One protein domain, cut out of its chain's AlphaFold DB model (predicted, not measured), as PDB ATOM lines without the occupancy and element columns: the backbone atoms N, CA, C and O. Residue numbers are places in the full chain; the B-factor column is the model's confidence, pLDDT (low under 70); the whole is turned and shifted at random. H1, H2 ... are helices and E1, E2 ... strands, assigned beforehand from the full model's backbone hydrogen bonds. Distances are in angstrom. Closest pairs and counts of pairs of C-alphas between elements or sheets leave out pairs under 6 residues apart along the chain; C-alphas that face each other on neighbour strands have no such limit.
ATOM      1  N   ILE A   3     -31.686 -56.894 -25.409       95.31
ATOM      2  CA  ILE A   3     -33.054 -57.074 -25.914       95.31
ATOM      3  C   ILE A   3     -33.014 -57.270 -27.427       95.31
ATOM      4  O   ILE A   3     -32.329 -56.535 -28.131       95.31
ATOM      5  N   SER A   4     -33.811 -58.211 -27.931       96.06
ATOM      6  CA  SER A   4     -33.972 -58.466 -29.363       96.06
ATOM      7  C   SER A   4     -35.451 -58.493 -29.748       96.06
ATOM      8  O   SER A   4     -36.232 -59.218 -29.132       96.06
ATOM      9  N   VAL A   5     -35.830 -57.750 -30.792       95.31
ATOM     10  CA  VAL A   5     -37.201 -57.687 -31.328       95.31
ATOM     11  C   VAL A   5     -37.200 -57.665 -32.859       95.31
ATOM     12  O   VAL A   5     -36.286 -57.128 -33.480       95.31
ATOM     13  N   PHE A   6     -38.233 -58.231 -33.487       94.00
ATOM     14  CA  PHE A   6     -38.431 -58.122 -34.937       94.00
ATOM     15  C   PHE A   6     -39.314 -56.920 -35.259       94.00
ATOM     16  O   PHE A   6     -40.436 -56.826 -34.764       94.00
ATOM     17  N   ARG A   7     -38.815 -56.006 -36.094       88.06
ATOM     18  CA  ARG A   7     -39.518 -54.786 -36.497       88.06
ATOM     19  C   ARG A   7     -38.969 -54.220 -37.806       88.06
ATOM     20  O   ARG A   7     -37.779 -54.315 -38.100       88.06
ATOM     21  N   LYS A   8     -39.833 -53.581 -38.595       89.75
ATOM     22  CA  LYS A   8     -39.406 -52.762 -39.737       89.75
ATOM     23  C   LYS A   8     -39.041 -51.361 -39.254       89.75
ATOM     24  O   LYS A   8     -39.880 -50.707 -38.646       89.75
ATOM     25  N   LEU A   9     -37.811 -50.936 -39.517       91.12
ATOM     26  CA  LEU A   9     -37.293 -49.613 -39.177       91.12
ATOM     27  C   LEU A   9     -36.594 -49.021 -40.395       91.12
ATOM     28  O   LEU A   9     -35.889 -49.739 -41.111       91.12
ATOM     29  N   SER A  10     -36.790 -47.725 -40.617       91.44
ATOM     30  CA  SER A  10     -35.906 -46.946 -41.480       91.44
ATOM     31  C   SER A  10     -34.595 -46.615 -40.752       91.44
ATOM     32  O   SER A  10     -34.476 -46.821 -39.542       91.44
ATOM     33  N   GLU A  11     -33.602 -46.095 -41.482       90.19
ATOM     34  CA  GLU A  11     -32.391 -45.542 -40.859       90.19
ATOM     35  C   GLU A  11     -32.752 -44.427 -39.868       90.19
ATOM     36  O   GLU A  11     -32.254 -44.428 -38.746       90.19
ATOM     37  N   ASP A  12     -33.662 -43.524 -40.241       91.69
ATOM     38  CA  ASP A  12     -34.051 -42.398 -39.390       91.69
ATOM     39  C   ASP A  12     -34.736 -42.867 -38.098       91.69
ATOM     40  O   ASP A  12     -34.411 -42.361 -37.024       91.69
ATOM     41  N   ASP A  13     -35.605 -43.885 -38.165       93.44
ATOM     42  CA  ASP A  13     -36.225 -44.470 -36.965       93.44
ATOM     43  C   ASP A  13     -35.179 -45.106 -36.041       93.44
ATOM     44  O   ASP A  13     -35.270 -45.010 -34.815       93.44
ATOM     45  N   LEU A  14     -34.182 -45.779 -36.624       94.25
ATOM     46  CA  LEU A  14     -33.105 -46.412 -35.875       94.25
ATOM     47  C   LEU A  14     -32.222 -45.369 -35.183       94.25
ATOM     48  O   LEU A  14     -31.872 -45.537 -34.016       94.25
ATOM     49  N   VAL A  15     -31.868 -44.301 -35.896       94.31
ATOM     50  CA  VAL A  15     -31.056 -43.201 -35.367       94.31
ATOM     51  C   VAL A  15     -31.816 -42.455 -34.274       94.31
ATOM     52  O   VAL A  15     -31.232 -42.165 -33.231       94.31
ATOM     53  N   ALA A  16     -33.111 -42.191 -34.469       94.19
ATOM     54  CA  ALA A  16     -33.962 -41.585 -33.450       94.19
ATOM     55  C   ALA A  16     -34.005 -42.447 -32.181       94.19
ATOM     56  O   ALA A  16     -33.708 -41.950 -31.096       94.19
ATOM     57  N   LEU A  17     -34.259 -43.754 -32.322       95.75
ATOM     58  CA  LEU A  17     -34.238 -44.679 -31.191       95.75
ATOM     59  C   LEU A  17     -32.876 -44.681 -30.486       95.75
ATOM     60  O   LEU A  17     -32.817 -44.618 -29.264       95.75
ATOM     61  N   ALA A  18     -31.772 -44.746 -31.233       96.19
ATOM     62  CA  ALA A  18     -30.443 -44.778 -30.636       96.19
ATOM     63  C   ALA A  18     -30.110 -43.491 -29.864       96.19
ATOM     64  O   ALA A  18     -29.513 -43.579 -28.795       96.19
ATOM     65  N   ARG A  19     -30.527 -42.317 -30.361       95.69
ATOM     66  CA  ARG A  19     -30.378 -41.032 -29.654       95.69
ATOM     67  C   ARG A  19     -31.153 -41.016 -28.339       95.69
ATOM     68  O   ARG A  19     -30.602 -40.615 -27.323       95.69
ATOM     69  N   GLU A  20     -32.394 -41.492 -28.352       95.75
ATOM     70  CA  GLU A  20     -33.224 -41.563 -27.145       95.75
ATOM     71  C   GLU A  20     -32.641 -42.517 -26.099       95.75
ATOM     72  O   GLU A  20     -32.566 -42.176 -24.923       95.75
ATOM     73  N   LEU A  21     -32.196 -43.708 -26.519       96.81
ATOM     74  CA  LEU A  21     -31.555 -44.665 -25.613       96.81
ATOM     75  C   LEU A  21     -30.250 -44.104 -25.042       96.81
ATOM     76  O   LEU A  21     -29.964 -44.297 -23.867       96.81
ATOM     77  N   TYR A  22     -29.469 -43.400 -25.860       97.19
ATOM     78  CA  TYR A  22     -28.233 -42.758 -25.430       97.19
ATOM     79  C   TYR A  22     -28.485 -41.689 -24.357       97.19
ATOM     80  O   TYR A  22     -27.818 -41.701 -23.324       97.19
ATOM     81  N   GLU A  23     -29.485 -40.825 -24.553       95.62
ATOM     82  CA  GLU A  23     -29.884 -39.806 -23.571       95.62
ATOM     83  C   GLU A  23     -30.370 -40.440 -22.256       95.62
ATOM     84  O   GLU A  23     -29.940 -40.036 -21.176       95.62
ATOM     85  N   LEU A  24     -31.191 -41.496 -22.331       96.19
ATOM     86  CA  LEU A  24     -31.659 -42.234 -21.149       96.19
ATOM     87  C   LEU A  24     -30.523 -42.874 -20.339       96.19
ATOM     88  O   LEU A  24     -30.673 -43.077 -19.138       96.19
ATOM     89  N   LEU A  25     -29.394 -43.186 -20.976       96.56
ATOM     90  CA  LEU A  25     -28.213 -43.764 -20.329       96.56
ATOM     91  C   LEU A  25     -27.222 -42.693 -19.835       96.56
ATOM     92  O   LEU A  25     -26.085 -43.015 -19.493       96.56
ATOM     93  N   GLY A  26     -27.644 -41.425 -19.785       94.12
ATOM     94  CA  GLY A  26     -26.839 -40.303 -19.295       94.12
ATOM     95  C   GLY A  26     -25.970 -39.636 -20.363       94.12
ATOM     96  O   GLY A  26     -25.101 -38.828 -20.029       94.12
ATOM     97  N   GLY A  27     -26.187 -39.965 -21.637       94.25
ATOM     98  CA  GLY A  27     -25.583 -39.274 -22.766       94.25
ATOM     99  C   GLY A  27     -26.116 -37.849 -22.945       94.25
ATOM    100  O   GLY A  27     -27.194 -37.495 -22.465       94.25
ATOM    101  N   VAL A  28     -25.361 -37.012 -23.659       93.94
ATOM    102  CA  VAL A  28     -25.822 -35.658 -24.005       93.94
ATOM    103  C   VAL A  28     -26.953 -35.697 -25.026       93.94
ATOM    104  O   VAL A  28     -27.077 -36.618 -25.832       93.94
ATOM    105  N   LYS A  29     -27.775 -34.652 -25.032       93.94
ATOM    106  CA  LYS A  29     -28.897 -34.540 -25.954       93.94
ATOM    107  C   LYS A  29     -28.425 -34.182 -27.372       93.94
ATOM    108  O   LYS A  29     -27.864 -33.114 -27.575       93.94
ATOM    109  N   LEU A  30     -28.698 -35.045 -28.358       91.31
ATOM    110  CA  LEU A  30     -28.170 -34.940 -29.738       91.31
ATOM    111  C   LEU A  30     -29.201 -34.490 -30.802       91.31
ATOM    112  O   LEU A  30     -28.970 -34.661 -32.002       91.31
ATOM    113  N   GLU A  31     -30.367 -33.962 -30.408       81.94
ATOM    114  CA  GLU A  31     -31.498 -33.682 -31.321       81.94
ATOM    115  C   GLU A  31     -31.133 -32.778 -32.514       81.94
ATOM    116  O   GLU A  31     -31.605 -33.014 -33.629       81.94
ATOM    117  N   HIS A  32     -30.255 -31.794 -32.311       75.19
ATOM    118  CA  HIS A  32     -29.875 -30.803 -33.328       75.19
ATOM    119  C   HIS A  32     -28.497 -31.040 -33.949       75.19
ATOM    120  O   HIS A  32     -28.051 -30.269 -34.800       75.19
ATOM    121  N   THR A  33     -27.814 -32.103 -33.538       82.19
ATOM    122  CA  THR A  33     -26.453 -32.377 -33.982       82.19
ATOM    123  C   THR A  33     -26.479 -32.953 -35.399       82.19
ATOM    124  O   THR A  33     -27.116 -33.981 -35.664       82.19
ATOM    125  N   ALA A  34     -25.799 -32.271 -36.323       81.88
ATOM    126  CA  ALA A  34     -25.637 -32.724 -37.701       81.88
ATOM    127  C   ALA A  34     -24.730 -33.961 -37.778       81.88
ATOM    128  O   ALA A  34     -23.925 -34.219 -36.882       81.88
ATOM    129  N   ARG A  35     -24.843 -34.714 -38.877       87.25
ATOM    130  CA  ARG A  35     -23.924 -35.817 -39.172       87.25
ATOM    131  C   ARG A  35     -22.528 -35.235 -39.433       87.25
ATOM    132  O   ARG A  35     -22.383 -34.369 -40.296       87.25
ATOM    133  N   SER A  36     -21.524 -35.691 -38.697       75.75
ATOM    134  CA  SER A  36     -20.117 -35.328 -38.873       75.75
ATOM    135  C   SER A  36     -19.295 -36.549 -39.297       75.75
ATOM    136  O   SER A  36     -19.712 -37.685 -39.094       75.75
ATOM    137  N   GLU A  37     -18.140 -36.313 -39.926       63.53
ATOM    138  CA  GLU A  37     -17.139 -37.342 -40.266       63.53
ATOM    139  C   GLU A  37     -17.691 -38.574 -41.000       63.53
ATOM    140  O   GLU A  37     -17.708 -39.692 -40.488       63.53
ATOM    141  N   THR A  38     -18.110 -38.370 -42.250       78.06
ATOM    142  CA  THR A  38     -18.506 -39.475 -43.124       78.06
ATOM    143  C   THR A  38     -17.275 -40.199 -43.659       78.06
ATOM    144  O   THR A  38     -16.430 -39.595 -44.320       78.06
ATOM    145  N   TRP A  39     -17.190 -41.507 -43.433       83.75
ATOM    146  CA  TRP A  39     -16.182 -42.364 -44.056       83.75
ATOM    147  C   TRP A  39     -16.851 -43.469 -44.865       83.75
ATOM    148  O   TRP A  39     -17.979 -43.872 -44.589       83.75
ATOM    149  N   ARG A  40     -16.146 -43.966 -45.881       86.81
ATOM    150  CA  ARG A  40     -16.644 -44.991 -46.799       86.81
ATOM    151  C   ARG A  40     -15.512 -45.923 -47.207       86.81
ATOM    152  O   ARG A  40     -14.400 -45.469 -47.469       86.81
ATOM    153  N   ARG A  41     -15.798 -47.220 -47.245       80.81
ATOM    154  CA  ARG A  41     -14.935 -48.268 -47.785       80.81
ATOM    155  C   ARG A  41     -15.762 -49.121 -48.733       80.81
ATOM    156  O   ARG A  41     -16.729 -49.754 -48.314       80.81
ATOM    157  N   ASP A  42     -15.366 -49.120 -49.995       77.38
ATOM    158  CA  ASP A  42     -15.944 -49.980 -51.019       77.38
ATOM    159  C   ASP A  42     -15.070 -51.241 -51.113       77.38
ATOM    160  O   ASP A  42     -13.923 -51.183 -51.559       77.38
ATOM    161  N   GLU A  43     -15.573 -52.382 -50.640       72.12
ATOM    162  CA  GLU A  43     -14.860 -53.657 -50.709       72.12
ATOM    163  C   GLU A  43     -15.335 -54.444 -51.938       72.12
ATOM    164  O   GLU A  43     -16.517 -54.754 -52.078       72.12
ATOM    165  N   ASN A  44     -14.400 -54.807 -52.822       60.75
ATOM    166  CA  ASN A  44     -14.634 -55.645 -54.011       60.75
ATOM    167  C   ASN A  44     -15.600 -55.075 -55.073       60.75
ATOM    168  O   ASN A  44     -16.060 -55.828 -55.934       60.75
ATOM    169  N   ALA A  45     -15.887 -53.767 -55.054       62.88
ATOM    170  CA  ALA A  45     -16.660 -53.114 -56.113       62.88
ATOM    171  C   ALA A  45     -15.985 -53.325 -57.488       62.88
ATOM    172  O   ALA A  45     -14.790 -53.063 -57.642       62.88
ATOM    173  N   GLY A  46     -16.735 -53.842 -58.468       62.66
ATOM    174  CA  GLY A  46     -16.245 -54.154 -59.820       62.66
ATOM    175  C   GLY A  46     -15.409 -55.437 -59.956       62.66
ATOM    176  O   GLY A  46     -14.851 -55.684 -61.024       62.66
ATOM    177  N   ALA A  47     -15.292 -56.252 -58.900       65.06
ATOM    178  CA  ALA A  47     -14.558 -57.525 -58.924       65.06
ATOM    179  C   ALA A  47     -15.439 -58.762 -58.654       65.06
ATOM    180  O   ALA A  47     -14.956 -59.892 -58.734       65.06
ATOM    181  N   SER A  48     -16.715 -58.570 -58.311       70.81
ATOM    182  CA  SER A  48     -17.636 -59.639 -57.920       70.81
ATOM    183  C   SER A  48     -19.079 -59.253 -58.232       70.81
ATOM    184  O   SER A  48     -19.477 -58.119 -57.997       70.81
ATOM    185  N   ALA A  49     -19.888 -60.238 -58.642       78.75
ATOM    186  CA  ALA A  49     -21.328 -60.072 -58.864       78.75
ATOM    187  C   ALA A  49     -22.093 -59.624 -57.602       78.75
ATOM    188  O   ALA A  49     -23.217 -59.134 -57.694       78.75
ATOM    189  N   VAL A  50     -21.497 -59.807 -56.419       82.94
ATOM    190  CA  VAL A  50     -21.968 -59.245 -55.150       82.94
ATOM    191  C   VAL A  50     -20.791 -58.590 -54.442       82.94
ATOM    192  O   VAL A  50     -19.758 -59.236 -54.241       82.94
ATOM    193  N   TYR A  51     -20.955 -57.337 -54.034       84.19
ATOM    194  CA  TYR A  51     -19.938 -56.569 -53.325       84.19
ATOM    195  C   TYR A  51     -20.527 -55.873 -52.094       84.19
ATOM    196  O   TYR A  51     -21.748 -55.766 -51.938       84.19
ATOM    197  N   GLN A  52     -19.653 -55.447 -51.182       89.00
ATOM    198  CA  GLN A  52     -20.058 -54.844 -49.918       89.00
ATOM    199  C   GLN A  52     -19.516 -53.424 -49.818       89.00
ATOM    200  O   GLN A  52     -18.345 -53.163 -50.083       89.00
ATOM    201  N   ILE A  53     -20.373 -52.510 -49.384       89.50
ATOM    202  CA  ILE A  53     -19.982 -51.149 -49.037       89.50
ATOM    203  C   ILE A  53     -20.176 -50.997 -47.538       89.50
ATOM    204  O   ILE A  53     -21.268 -51.233 -47.019       89.50
ATOM    205  N   THR A  54     -19.130 -50.581 -46.833       91.38
ATOM    206  CA  THR A  54     -19.242 -50.181 -45.430       91.38
ATOM    207  C   THR A  54     -18.936 -48.700 -45.316       91.38
ATOM    208  O   THR A  54     -17.864 -48.234 -45.699       91.38
ATOM    209  N   HIS A  55     -19.884 -47.947 -44.779       92.38
ATOM    210  CA  HIS A  55     -19.744 -46.517 -44.548       92.38
ATOM    211  C   HIS A  55     -20.277 -46.151 -43.170       92.38
ATOM    212  O   HIS A  55     -20.869 -46.978 -42.479       92.38
ATOM    213  N   GLY A  56     -20.012 -44.935 -42.723       93.25
ATOM    214  CA  GLY A  56     -20.478 -44.495 -41.421       93.25
ATOM    215  C   GLY A  56     -20.311 -43.009 -41.210       93.25
ATOM    216  O   GLY A  56     -19.673 -42.327 -42.008       93.25
ATOM    217  N   TYR A  57     -20.914 -42.525 -40.134       93.81
ATOM    218  CA  TYR A  57     -20.873 -41.131 -39.712       93.81
ATOM    219  C   TYR A  57     -21.049 -41.026 -38.197       93.81
ATOM    220  O   TYR A  57     -21.496 -41.966 -37.534       93.81
ATOM    221  N   HIS A  58     -20.716 -39.867 -37.647       93.00
ATOM    222  CA  HIS A  58     -20.880 -39.535 -36.240       93.00
ATOM    223  C   HIS A  58     -22.031 -38.548 -36.039       93.00
ATOM    224  O   HIS A  58     -22.331 -37.713 -36.891       93.00
ATOM    225  N   ILE A  59     -22.685 -38.644 -34.888       93.19
ATOM    226  CA  ILE A  59     -23.546 -37.602 -34.337       93.19
ATOM    227  C   ILE A  59     -23.003 -37.350 -32.936       93.19
ATOM    228  O   ILE A  59     -23.215 -38.166 -32.040       93.19
ATOM    229  N   ALA A  60     -22.253 -36.264 -32.771       91.06
ATOM    230  CA  ALA A  60     -21.522 -35.998 -31.540       91.06
ATOM    231  C   ALA A  60     -21.408 -34.503 -31.231       91.06
ATOM    232  O   ALA A  60     -21.315 -33.670 -32.135       91.06
ATOM    233  N   GLU A  61     -21.358 -34.181 -29.944       88.19
ATOM    234  CA  GLU A  61     -21.135 -32.845 -29.404       88.19
ATOM    235  C   GLU A  61     -20.164 -32.939 -28.218       88.19
ATOM    236  O   GLU A  61     -20.289 -33.819 -27.374       88.19
ATOM    237  N   ASN A  62     -19.161 -32.054 -28.158       84.88
ATOM    238  CA  ASN A  62     -18.166 -32.007 -27.071       84.88
ATOM    239  C   ASN A  62     -17.460 -33.350 -26.773       84.88
ATOM    240  O   ASN A  62     -17.134 -33.648 -25.626       84.88
ATOM    241  N   GLY A  63     -17.207 -34.163 -27.804       83.19
ATOM    242  CA  GLY A  63     -16.547 -35.469 -27.662       83.19
ATOM    243  C   GLY A  63     -17.453 -36.588 -27.138       83.19
ATOM    244  O   GLY A  63     -16.969 -37.689 -26.899       83.19
ATOM    245  N   GLN A  64     -18.750 -36.317 -26.988       91.56
ATOM    246  CA  GLN A  64     -19.775 -37.273 -26.585       91.56
ATOM    247  C   GLN A  64     -20.737 -37.527 -27.743       91.56
ATOM    248  O   GLN A  64     -21.060 -36.608 -28.498       91.56
ATOM    249  N   GLY A  65     -21.198 -38.764 -27.902       94.12
ATOM    250  CA  GLY A  65     -22.212 -39.077 -28.903       94.12
ATOM    251  C   GLY A  65     -22.165 -40.500 -29.430       94.12
ATOM    252  O   GLY A  65     -21.673 -41.414 -28.771       94.12
ATOM    253  N   ILE A  66     -22.698 -40.680 -30.636       96.00
ATOM    254  CA  ILE A  66     -22.879 -41.988 -31.267       96.00
ATOM    255  C   ILE A  66     -22.226 -42.048 -32.652       96.00
ATOM    256  O   ILE A  66     -22.280 -41.097 -33.435       96.00
ATOM    257  N   ALA A  67     -21.652 -43.202 -32.975       95.56
ATOM    258  CA  ALA A  67     -21.200 -43.571 -34.307       95.56
ATOM    259  C   ALA A  67     -22.202 -44.522 -34.952       95.56
ATOM    260  O   ALA A  67     -22.642 -45.489 -34.331       95.56
ATOM    261  N   ILE A  68     -22.527 -44.260 -36.214       95.81
ATOM    262  CA  ILE A  68     -23.419 -45.065 -37.035       95.81
ATOM    263  C   ILE A  68     -22.565 -45.708 -38.121       95.81
ATOM    264  O   ILE A  68     -21.876 -45.020 -38.870       95.81
ATOM    265  N   ILE A  69     -22.618 -47.031 -38.204       95.62
ATOM    266  CA  ILE A  69     -21.935 -47.839 -39.210       95.62
ATOM    267  C   ILE A  69     -23.003 -48.551 -40.025       95.62
ATOM    268  O   ILE A  69     -23.814 -49.303 -39.481       95.62
ATOM    269  N   VAL A  70     -22.983 -48.333 -41.330       94.44
ATOM    270  CA  VAL A  70     -23.879 -48.939 -42.305       94.44
ATOM    271  C   VAL A  70     -23.077 -49.925 -43.143       94.44
ATOM    272  O   VAL A  70     -21.979 -49.634 -43.609       94.44
ATOM    273  N   THR A  71     -23.609 -51.128 -43.307       93.94
ATOM    274  CA  THR A  71     -23.054 -52.160 -44.181       93.94
ATOM    275  C   THR A  71     -24.104 -52.547 -45.201       93.94
ATOM    276  O   THR A  71     -25.159 -53.068 -44.849       93.94
ATOM    277  N   GLU A  72     -23.802 -52.306 -46.464       92.88
ATOM    278  CA  GLU A  72     -24.690 -52.537 -47.590       92.88
ATOM    279  C   GLU A  72     -24.137 -53.656 -48.461       92.88
ATOM    280  O   GLU A  72     -22.955 -53.671 -48.796       92.88
ATOM    281  N   ASN A  73     -25.005 -54.586 -48.846       89.88
ATOM    282  CA  ASN A  73     -24.693 -55.626 -49.815       89.88
ATOM    283  C   ASN A  73     -25.356 -55.265 -51.137       89.88
ATOM    284  O   ASN A  73     -26.580 -55.116 -51.193       89.88
ATOM    285  N   TRP A  74     -24.551 -55.156 -52.182       90.38
ATOM    286  CA  TRP A  74     -24.963 -54.760 -53.519       90.38
ATOM    287  C   TRP A  74     -24.752 -55.919 -54.487       90.38
ATOM    288  O   TRP A  74     -23.781 -56.661 -54.365       90.38
ATOM    289  N   ALA A  75     -25.677 -56.090 -55.426       87.50
ATOM    290  CA  ALA A  75     -25.511 -56.989 -56.560       87.50
ATOM    291  C   ALA A  75     -25.256 -56.164 -57.816       87.50
ATOM    292  O   ALA A  75     -26.059 -55.290 -58.149       87.50
ATOM    293  N   GLU A  76     -24.183 -56.502 -58.519       81.50
ATOM    294  CA  GLU A  76     -23.912 -56.002 -59.860       81.50
ATOM    295  C   GLU A  76     -24.834 -56.757 -60.825       81.50
ATOM    296  O   GLU A  76     -24.779 -57.987 -60.939       81.50
ATOM    297  N   THR A  77     -25.746 -56.042 -61.483       76.44
ATOM    298  CA  THR A  77     -26.595 -56.622 -62.532       76.44
ATOM    299  C   THR A  77     -26.231 -56.022 -63.884       76.44
ATOM    300  O   THR A  77     -25.672 -54.937 -63.957       76.44
ATOM    301  N   HIS A  78     -26.573 -56.706 -64.980       58.03
ATOM    302  CA  HIS A  78     -26.218 -56.282 -66.343       58.03
ATOM    303  C   HIS A  78     -26.700 -54.871 -66.747       58.03
ATOM    304  O   HIS A  78     -26.272 -54.383 -67.791       58.03
ATOM    305  N   ALA A  79     -27.605 -54.253 -65.979       65.81
ATOM    306  CA  ALA A  79     -28.199 -52.955 -66.288       65.81
ATOM    307  C   ALA A  79     -27.956 -51.873 -65.222       65.81
ATOM    308  O   ALA A  79     -27.939 -50.714 -65.605       65.81
ATOM    309  N   ASP A  80     -27.793 -52.234 -63.942       78.69
ATOM    310  CA  ASP A  80     -27.519 -51.308 -62.831       78.69
ATOM    311  C   ASP A  80     -27.147 -52.075 -61.548       78.69
ATOM    312  O   ASP A  80     -27.506 -53.245 -61.367       78.69
ATOM    313  N   ASP A  81     -26.488 -51.393 -60.616       82.50
ATOM    314  CA  ASP A  81     -26.246 -51.918 -59.275       82.50
ATOM    315  C   ASP A  81     -27.523 -51.880 -58.430       82.50
ATOM    316  O   ASP A  81     -28.243 -50.878 -58.377       82.50
ATOM    317  N   ARG A  82     -27.809 -52.978 -57.724       87.44
ATOM    318  CA  ARG A  82     -28.990 -53.091 -56.861       87.44
ATOM    319  C   ARG A  82     -28.602 -53.378 -55.419       87.44
ATOM    320  O   ARG A  82     -27.997 -54.408 -55.126       87.44
ATOM    321  N   LEU A  83     -29.074 -52.536 -54.502       87.12
ATOM    322  CA  LEU A  83     -29.005 -52.802 -53.068       87.12
ATOM    323  C   LEU A  83     -29.863 -54.029 -52.712       87.12
ATOM    324  O   LEU A  83     -31.071 -54.060 -52.965       87.12
ATOM    325  N   ILE A  84     -29.232 -55.041 -52.118       89.62
ATOM    326  CA  ILE A  84     -29.876 -56.286 -51.679       89.62
ATOM    327  C   ILE A  84     -30.310 -56.175 -50.219       89.62
ATOM    328  O   ILE A  84     -31.430 -56.544 -49.869       89.62
ATOM    329  N   ALA A  85     -29.406 -55.706 -49.359       90.19
ATOM    330  CA  ALA A  85     -29.632 -55.639 -47.923       90.19
ATOM    331  C   ALA A  85     -28.727 -54.598 -47.268       90.19
ATOM    332  O   ALA A  85     -27.557 -54.477 -47.629       90.19
ATOM    333  N   SER A  86     -29.250 -53.945 -46.234       93.44
ATOM    334  CA  SER A  86     -28.488 -53.062 -45.353       93.44
ATOM    335  C   SER A  86     -28.520 -53.594 -43.925       93.44
ATOM    336  O   SER A  86     -29.531 -54.125 -43.457       93.44
ATOM    337  N   ALA A  87     -27.406 -53.435 -43.227       96.19
ATOM    338  CA  ALA A  87     -27.287 -53.643 -41.799       96.19
ATOM    339  C   ALA A  87     -26.715 -52.379 -41.161       96.19
ATOM    340  O   ALA A  87     -25.842 -51.730 -41.730       96.19
ATOM    341  N   TYR A  88     -27.192 -52.059 -39.968       97.19
ATOM    342  CA  TYR A  88     -26.806 -50.865 -39.234       97.19
ATOM    343  C   TYR A  88     -26.266 -51.268 -37.869       97.19
ATOM    344  O   TYR A  88     -26.769 -52.193 -37.228       97.19
ATOM    345  N   THR A  89     -25.234 -50.575 -37.416       97.62
ATOM    346  CA  THR A  89     -24.696 -50.683 -36.063       97.62
ATOM    347  C   THR A  89     -24.459 -49.280 -35.536       97.62
ATOM    348  O   THR A  89     -23.664 -48.537 -36.099       97.62
ATOM    349  N   VAL A  90     -25.134 -48.936 -34.449       97.19
ATOM    350  CA  VAL A  90     -24.927 -47.707 -33.695       97.19
ATOM    351  C   VAL A  90     -24.186 -48.048 -32.411       97.19
ATOM    352  O   VAL A  90     -24.531 -49.023 -31.741       97.19
ATOM    353  N   LYS A  91     -23.162 -47.271 -32.071       96.88
ATOM    354  CA  LYS A  91     -22.402 -47.412 -30.824       96.88
ATOM    355  C   LYS A  91     -22.153 -46.046 -30.216       96.88
ATOM    356  O   LYS A  91     -21.894 -45.106 -30.958       96.88
ATOM    357  N   ALA A  92     -22.192 -45.946 -28.895       95.94
ATOM    358  CA  ALA A  92     -21.673 -44.763 -28.220       95.94
ATOM    359  C   ALA A  92     -20.150 -44.645 -28.418       95.94
ATOM    360  O   ALA A  92     -19.442 -45.652 -28.512       95.94
ATOM    361  N   CYS A  93     -19.661 -43.411 -28.506       91.50
ATOM    362  CA  CYS A  93     -18.246 -43.077 -28.692       91.50
ATOM    363  C   CYS A  93     -17.547 -42.676 -27.382       91.50
ATOM    364  O   CYS A  93     -16.400 -42.234 -27.406       91.50
ATOM    365  N   ASP A  94     -18.242 -42.795 -26.255       92.44
ATOM    366  CA  ASP A  94     -17.817 -42.316 -24.945       92.44
ATOM    367  C   ASP A  94     -18.038 -43.390 -23.862       92.44
ATOM    368  O   ASP A  94     -18.002 -44.587 -24.144       92.44
ATOM    369  N   ALA A  95     -18.190 -42.972 -22.602       92.75
ATOM    370  CA  ALA A  95     -18.358 -43.873 -21.467       92.75
ATOM    371  C   ALA A  95     -19.735 -44.563 -21.408       92.75
ATOM    372  O   ALA A  95     -19.897 -45.489 -20.613       92.75
ATOM    373  N   VAL A  96     -20.716 -44.134 -22.208       95.62
ATOM    374  CA  VAL A  96     -22.030 -44.782 -22.267       95.62
ATOM    375  C   VAL A  96     -21.879 -46.163 -22.913       95.62
ATOM    376  O   VAL A  96     -21.411 -46.285 -24.041       95.62
ATOM    377  N   ASP A  97     -22.312 -47.226 -22.233       96.19
ATOM    378  CA  ASP A  97     -22.374 -48.559 -22.844       96.19
ATOM    379  C   ASP A  97     -23.709 -48.713 -23.576       96.19
ATOM    380  O   ASP A  97     -24.722 -49.094 -22.986       96.19
ATOM    381  N   LEU A  98     -23.709 -48.381 -24.868       98.00
ATOM    382  CA  LEU A  98     -24.844 -48.548 -25.773       98.00
ATOM    383  C   LEU A  98     -24.384 -49.104 -27.120       98.00
ATOM    384  O   LEU A  98     -23.507 -48.553 -27.788       98.00
ATOM    385  N   VAL A  99     -25.055 -50.168 -27.554       97.94
ATOM    386  CA  VAL A  99     -24.953 -50.747 -28.890       97.94
ATOM    387  C   VAL A  99     -26.358 -51.042 -29.409       97.94
ATOM    388  O   VAL A  99     -27.123 -51.768 -28.776       97.94
ATOM    389  N   VAL A 100     -26.684 -50.526 -30.589       97.88
ATOM    390  CA  VAL A 100     -27.932 -50.822 -31.304       97.88
ATOM    391  C   VAL A 100     -27.581 -51.424 -32.655       97.88
ATOM    392  O   VAL A 100     -26.836 -50.833 -33.427       97.88
ATOM    393  N   GLN A 101     -28.102 -52.603 -32.963       97.75
ATOM    394  CA  GLN A 101     -27.863 -53.291 -34.225       97.75
ATOM    395  C   GLN A 101     -29.182 -53.569 -34.921       97.75
ATOM    396  O   GLN A 101     -30.140 -54.019 -34.297       97.75
ATOM    397  N   TYR A 102     -29.221 -53.337 -36.228       97.62
ATOM    398  CA  TYR A 102     -30.384 -53.630 -37.047       97.62
ATOM    399  C   TYR A 102     -29.977 -54.385 -38.303       97.62
ATOM    400  O   TYR A 102     -29.178 -53.895 -39.100       97.62
ATOM    401  N   LYS A 103     -30.515 -55.590 -38.485       95.25
ATOM    402  CA  LYS A 103     -30.235 -56.432 -39.651       95.25
ATOM    403  C   LYS A 103     -31.429 -57.323 -39.955       95.25
ATOM    404  O   LYS A 103     -31.966 -57.962 -39.060       95.25
ATOM    405  N   ASN A 104     -31.818 -57.403 -41.228       91.81
ATOM    406  CA  ASN A 104     -32.867 -58.313 -41.713       91.81
ATOM    407  C   ASN A 104     -34.193 -58.213 -40.933       91.81
ATOM    408  O   ASN A 104     -34.845 -59.222 -40.670       91.81
ATOM    409  N   GLY A 105     -34.594 -57.002 -40.535       91.31
ATOM    410  CA  GLY A 105     -35.818 -56.804 -39.754       91.31
ATOM    411  C   GLY A 105     -35.692 -57.132 -38.266       91.31
ATOM    412  O   GLY A 105     -36.686 -57.039 -37.554       91.31
ATOM    413  N   GLN A 106     -34.511 -57.509 -37.779       95.81
ATOM    414  CA  GLN A 106     -34.243 -57.746 -36.365       95.81
ATOM    415  C   GLN A 106     -33.475 -56.563 -35.775       95.81
ATOM    416  O   GLN A 106     -32.423 -56.181 -36.289       95.81
ATOM    417  N   LEU A 107     -34.006 -56.002 -34.691       97.19
ATOM    418  CA  LEU A 107     -33.367 -55.000 -33.848       97.19
ATOM    419  C   LEU A 107     -32.800 -55.688 -32.604       97.19
ATOM    420  O   LEU A 107     -33.533 -56.383 -31.901       97.19
ATOM    421  N   ILE A 108     -31.524 -55.461 -32.321       97.44
ATOM    422  CA  ILE A 108     -30.838 -55.918 -31.112       97.44
ATOM    423  C   ILE A 108     -30.277 -54.686 -30.406       97.44
ATOM    424  O   ILE A 108     -29.474 -53.955 -30.979       97.44
ATOM    425  N   CYS A 109     -30.686 -54.458 -29.164       97.56
ATOM    426  CA  CYS A 109     -30.169 -53.385 -28.323       97.56
ATOM    427  C   CYS A 109     -29.444 -53.995 -27.126       97.56
ATOM    428  O   CYS A 109     -30.022 -54.791 -26.385       97.56
ATOM    429  N   ARG A 110     -28.198 -53.582 -26.910       97.94
ATOM    430  CA  ARG A 110     -27.396 -53.928 -25.741       97.94
ATOM    431  C   ARG A 110     -26.958 -52.642 -25.066       97.94
ATOM    432  O   ARG A 110     -26.393 -51.773 -25.722       97.94
ATOM    433  N   PHE A 111     -27.218 -52.526 -23.776       96.94
ATOM    434  CA  PHE A 111     -26.874 -51.330 -23.016       96.94
ATOM    435  C   PHE A 111     -26.682 -51.639 -21.537       96.94
ATOM    436  O   PHE A 111     -27.191 -52.655 -21.053       96.94
ATOM    437  N   SER A 112     -25.965 -50.775 -20.824       96.06
ATOM    438  CA  SER A 112     -25.789 -50.863 -19.374       96.06
ATOM    439  C   SER A 112     -25.904 -49.485 -18.731       96.06
ATOM    440  O   SER A 112     -25.350 -48.512 -19.236       96.06
ATOM    441  N   GLY A 113     -26.629 -49.415 -17.618       93.56
ATOM    442  CA  GLY A 113     -26.844 -48.200 -16.840       93.56
ATOM    443  C   GLY A 113     -27.339 -48.549 -15.439       93.56
ATOM    444  O   GLY A 113     -27.256 -49.704 -15.015       93.56
ATOM    445  N   ASP A 114     -27.864 -47.565 -14.714       95.00
ATOM    446  CA  ASP A 114     -28.597 -47.861 -13.484       95.00
ATOM    447  C   ASP A 114     -29.923 -48.595 -13.779       95.00
ATOM    448  O   ASP A 114     -30.375 -48.704 -14.922       95.00
ATOM    449  N   ALA A 115     -30.552 -49.135 -12.733       94.38
ATOM    450  CA  ALA A 115     -31.758 -49.948 -12.879       94.38
ATOM    451  C   ALA A 115     -32.955 -49.175 -13.468       94.38
ATOM    452  O   ALA A 115     -33.820 -49.780 -14.111       94.38
ATOM    453  N   GLU A 116     -33.026 -47.861 -13.249       95.81
ATOM    454  CA  GLU A 116     -34.101 -47.015 -13.764       95.81
ATOM    455  C   GLU A 116     -33.912 -46.776 -15.267       95.81
ATOM    456  O   GLU A 116     -34.818 -47.072 -16.051       95.81
ATOM    457  N   ALA A 117     -32.708 -46.371 -15.674       94.81
ATOM    458  CA  ALA A 117     -32.317 -46.186 -17.066       94.81
ATOM    459  C   ALA A 117     -32.475 -47.479 -17.878       94.81
ATOM    460  O   ALA A 117     -33.054 -47.476 -18.967       94.81
ATOM    461  N   GLU A 118     -32.029 -48.612 -17.329       95.56
ATOM    462  CA  GLU A 118     -32.187 -49.926 -17.953       95.56
ATOM    463  C   GLU A 118     -33.669 -50.285 -18.163       95.56
ATOM    464  O   GLU A 118     -34.072 -50.757 -19.239       95.56
ATOM    465  N   THR A 119     -34.509 -50.021 -17.160       95.44
ATOM    466  CA  THR A 119     -35.954 -50.257 -17.239       95.44
ATOM    467  C   THR A 119     -36.602 -49.383 -18.309       95.44
ATOM    468  O   THR A 119     -37.401 -49.884 -19.107       95.44
ATOM    469  N   GLU A 120     -36.257 -48.100 -18.370       95.94
ATOM    470  CA  GLU A 120     -36.853 -47.170 -19.327       95.94
ATOM    471  C   GLU A 120     -36.405 -47.452 -20.764       95.94
ATOM    472  O   GLU A 120     -37.240 -47.551 -21.667       95.94
ATOM    473  N   CYS A 121     -35.119 -47.747 -20.971       95.94
ATOM    474  CA  CYS A 121     -34.606 -48.217 -22.256       95.94
ATOM    475  C   CYS A 121     -35.341 -49.482 -22.723       95.94
ATOM    476  O   CYS A 121     -35.755 -49.585 -23.880       95.94
ATOM    477  N   SER A 122     -35.583 -50.434 -21.815       94.50
ATOM    478  CA  SER A 122     -36.334 -51.655 -22.134       94.50
ATOM    479  C   SER A 122     -37.750 -51.375 -22.599       94.50
ATOM    480  O   SER A 122     -38.226 -52.008 -23.545       94.50
ATOM    481  N   LYS A 123     -38.439 -50.449 -21.926       93.88
ATOM    482  CA  LYS A 123     -39.775 -50.027 -22.335       93.88
ATOM    483  C   LYS A 123     -39.717 -49.383 -23.707       93.88
ATOM    484  O   LYS A 123     -40.504 -49.771 -24.556       93.88
ATOM    485  N   ARG A 124     -38.772 -48.480 -23.972       93.75
ATOM    486  CA  ARG A 124     -38.678 -47.768 -25.255       93.75
ATOM    487  C   ARG A 124     -38.424 -48.700 -26.440       93.75
ATOM    488  O   ARG A 124     -39.077 -48.564 -27.475       93.75
ATOM    489  N   VAL A 125     -37.554 -49.698 -26.266       92.50
ATOM    490  CA  VAL A 125     -37.302 -50.738 -27.281       92.50
ATOM    491  C   VAL A 125     -38.564 -51.564 -27.564       92.50
ATOM    492  O   VAL A 125     -38.789 -51.964 -28.705       92.50
ATOM    493  N   ARG A 126     -39.404 -51.799 -26.547       87.94
ATOM    494  CA  ARG A 126     -40.625 -52.618 -26.646       87.94
ATOM    495  C   ARG A 126     -41.898 -51.841 -27.001       87.94
ATOM    496  O   ARG A 126     -42.793 -52.447 -27.557       87.94
ATOM    497  N   LEU A 127     -42.016 -50.556 -26.661       72.56
ATOM    498  CA  LEU A 127     -43.247 -49.752 -26.784       72.56
ATOM    499  C   LEU A 127     -43.457 -49.161 -28.173       72.56
ATOM    500  O   LEU A 127     -44.572 -48.788 -28.509       72.56
ATOM    501  N   ASN A 128     -42.409 -49.083 -28.984       56.56
ATOM    502  CA  ASN A 128     -42.561 -48.666 -30.369       56.56
ATOM    503  C   ASN A 128     -43.023 -49.830 -31.289       56.56
ATOM    504  O   ASN A 128     -42.884 -49.723 -32.503       56.56
ATOM    505  N   THR A 129     -43.527 -50.950 -30.754       46.69
ATOM    506  CA  THR A 129     -44.112 -52.064 -31.537       46.69
ATOM    507  C   THR A 129     -45.528 -51.788 -32.005       46.69
ATOM    508  O   THR A 129     -46.336 -51.357 -31.153       46.69
TER     509      THR A 129
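This is residues 3 to 129 of the 129 residues of an uncharacterized protein of Turneriella parva (strain ATCC BAA-1111 / DSM 21527 / NCTC 11395 / H) (UniProt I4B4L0). One twisted sheet of seven strands has two helices, H1 and H2, side by side over one face, while the other face is bare. The helices cover one end of the sheet, and the long strands E3, E4 and E5 run on past them as an arm that makes the longest axis. The printed part has 127 residues, with named elements in the order E1, H1, E2, E3, E4, E5, E6, E7, H2; the sheet's order is E1, E7, E6, E5, E4, E3, E2, antiparallel throughout. The class is mixed, helices and strands, in two layers, the helices on one face of the sheet. The whole is compact, with a radius of gyration of the C-alphas of 16.1 A, yet elongated, spanning 54 by 32 by 21 A.

E4, residues 64 to 76, forms hairpins with E3, residues 50 to 61, N 57 and O 68 at 3.0 A, and with E5, residues 81 to 92, N 71 and O 87 at 2.8 A. E5 bends by 64 degrees at residue 84. The edge strand E2, residues 36 to 43, forms a hairpin with E3, N 41 and O 54 at 2.8 A. E6, residues 97 to 103, forms a hairpin with E5, N 90 and O 100 at 2.7 A, and another with E7, residues 106 to 112, N 101 and O 108 at 2.8 A. E2 to E7 are a meander, each strand the antiparallel neighbour of the one before. The other edge strand, E1, residues 3 to 6, is beside E7, N 5 and O 107 at 2.9 A. H1, residues 11 to 24, is on the sheet at a height of 8.5 A, over E6 and E5, and runs along the strands, at 5 degrees to E5 on the local plane; the C-alphas of Ala 18 and Val 100 are its closest to E6, 6.6 A apart. H2, residues 115 to 127, is on the same face at a height of 8.3 A, over E1. H1 and H2 touch, opposite ways at a shallow tilt of 21 degrees; their closest C-alphas, of Leu 24 and Ala 117, are 5.7 A apart. In both helices every O i to N i+4 pair is within hydrogen-bond range.

E1 begins at C-alpha 3, (-33.054, -57.074, -25.914). E4 is 38.4 A long, from C-alpha 64 to C-alpha 76 at (-23.912, -56.002, -59.860); E3 is 36.9 A, E5 32.2 A, E2 22.4 A, and E6 and E7 20.2 A each. H1 is 20.0 A long, and H2, 18.0 A, ends at C-alpha 127, (-43.247, -49.752, -26.784).

The two C-alphas farthest apart, of His 78 and Ala 115, are 54.1 A apart. The printed part has no cut; the link from H1 to E2, 11 residues, is long. The mean pLDDT of the printed part is 89.0, with residues 37, 44 to 47, 78 to 79 and 128 to 129 under 70.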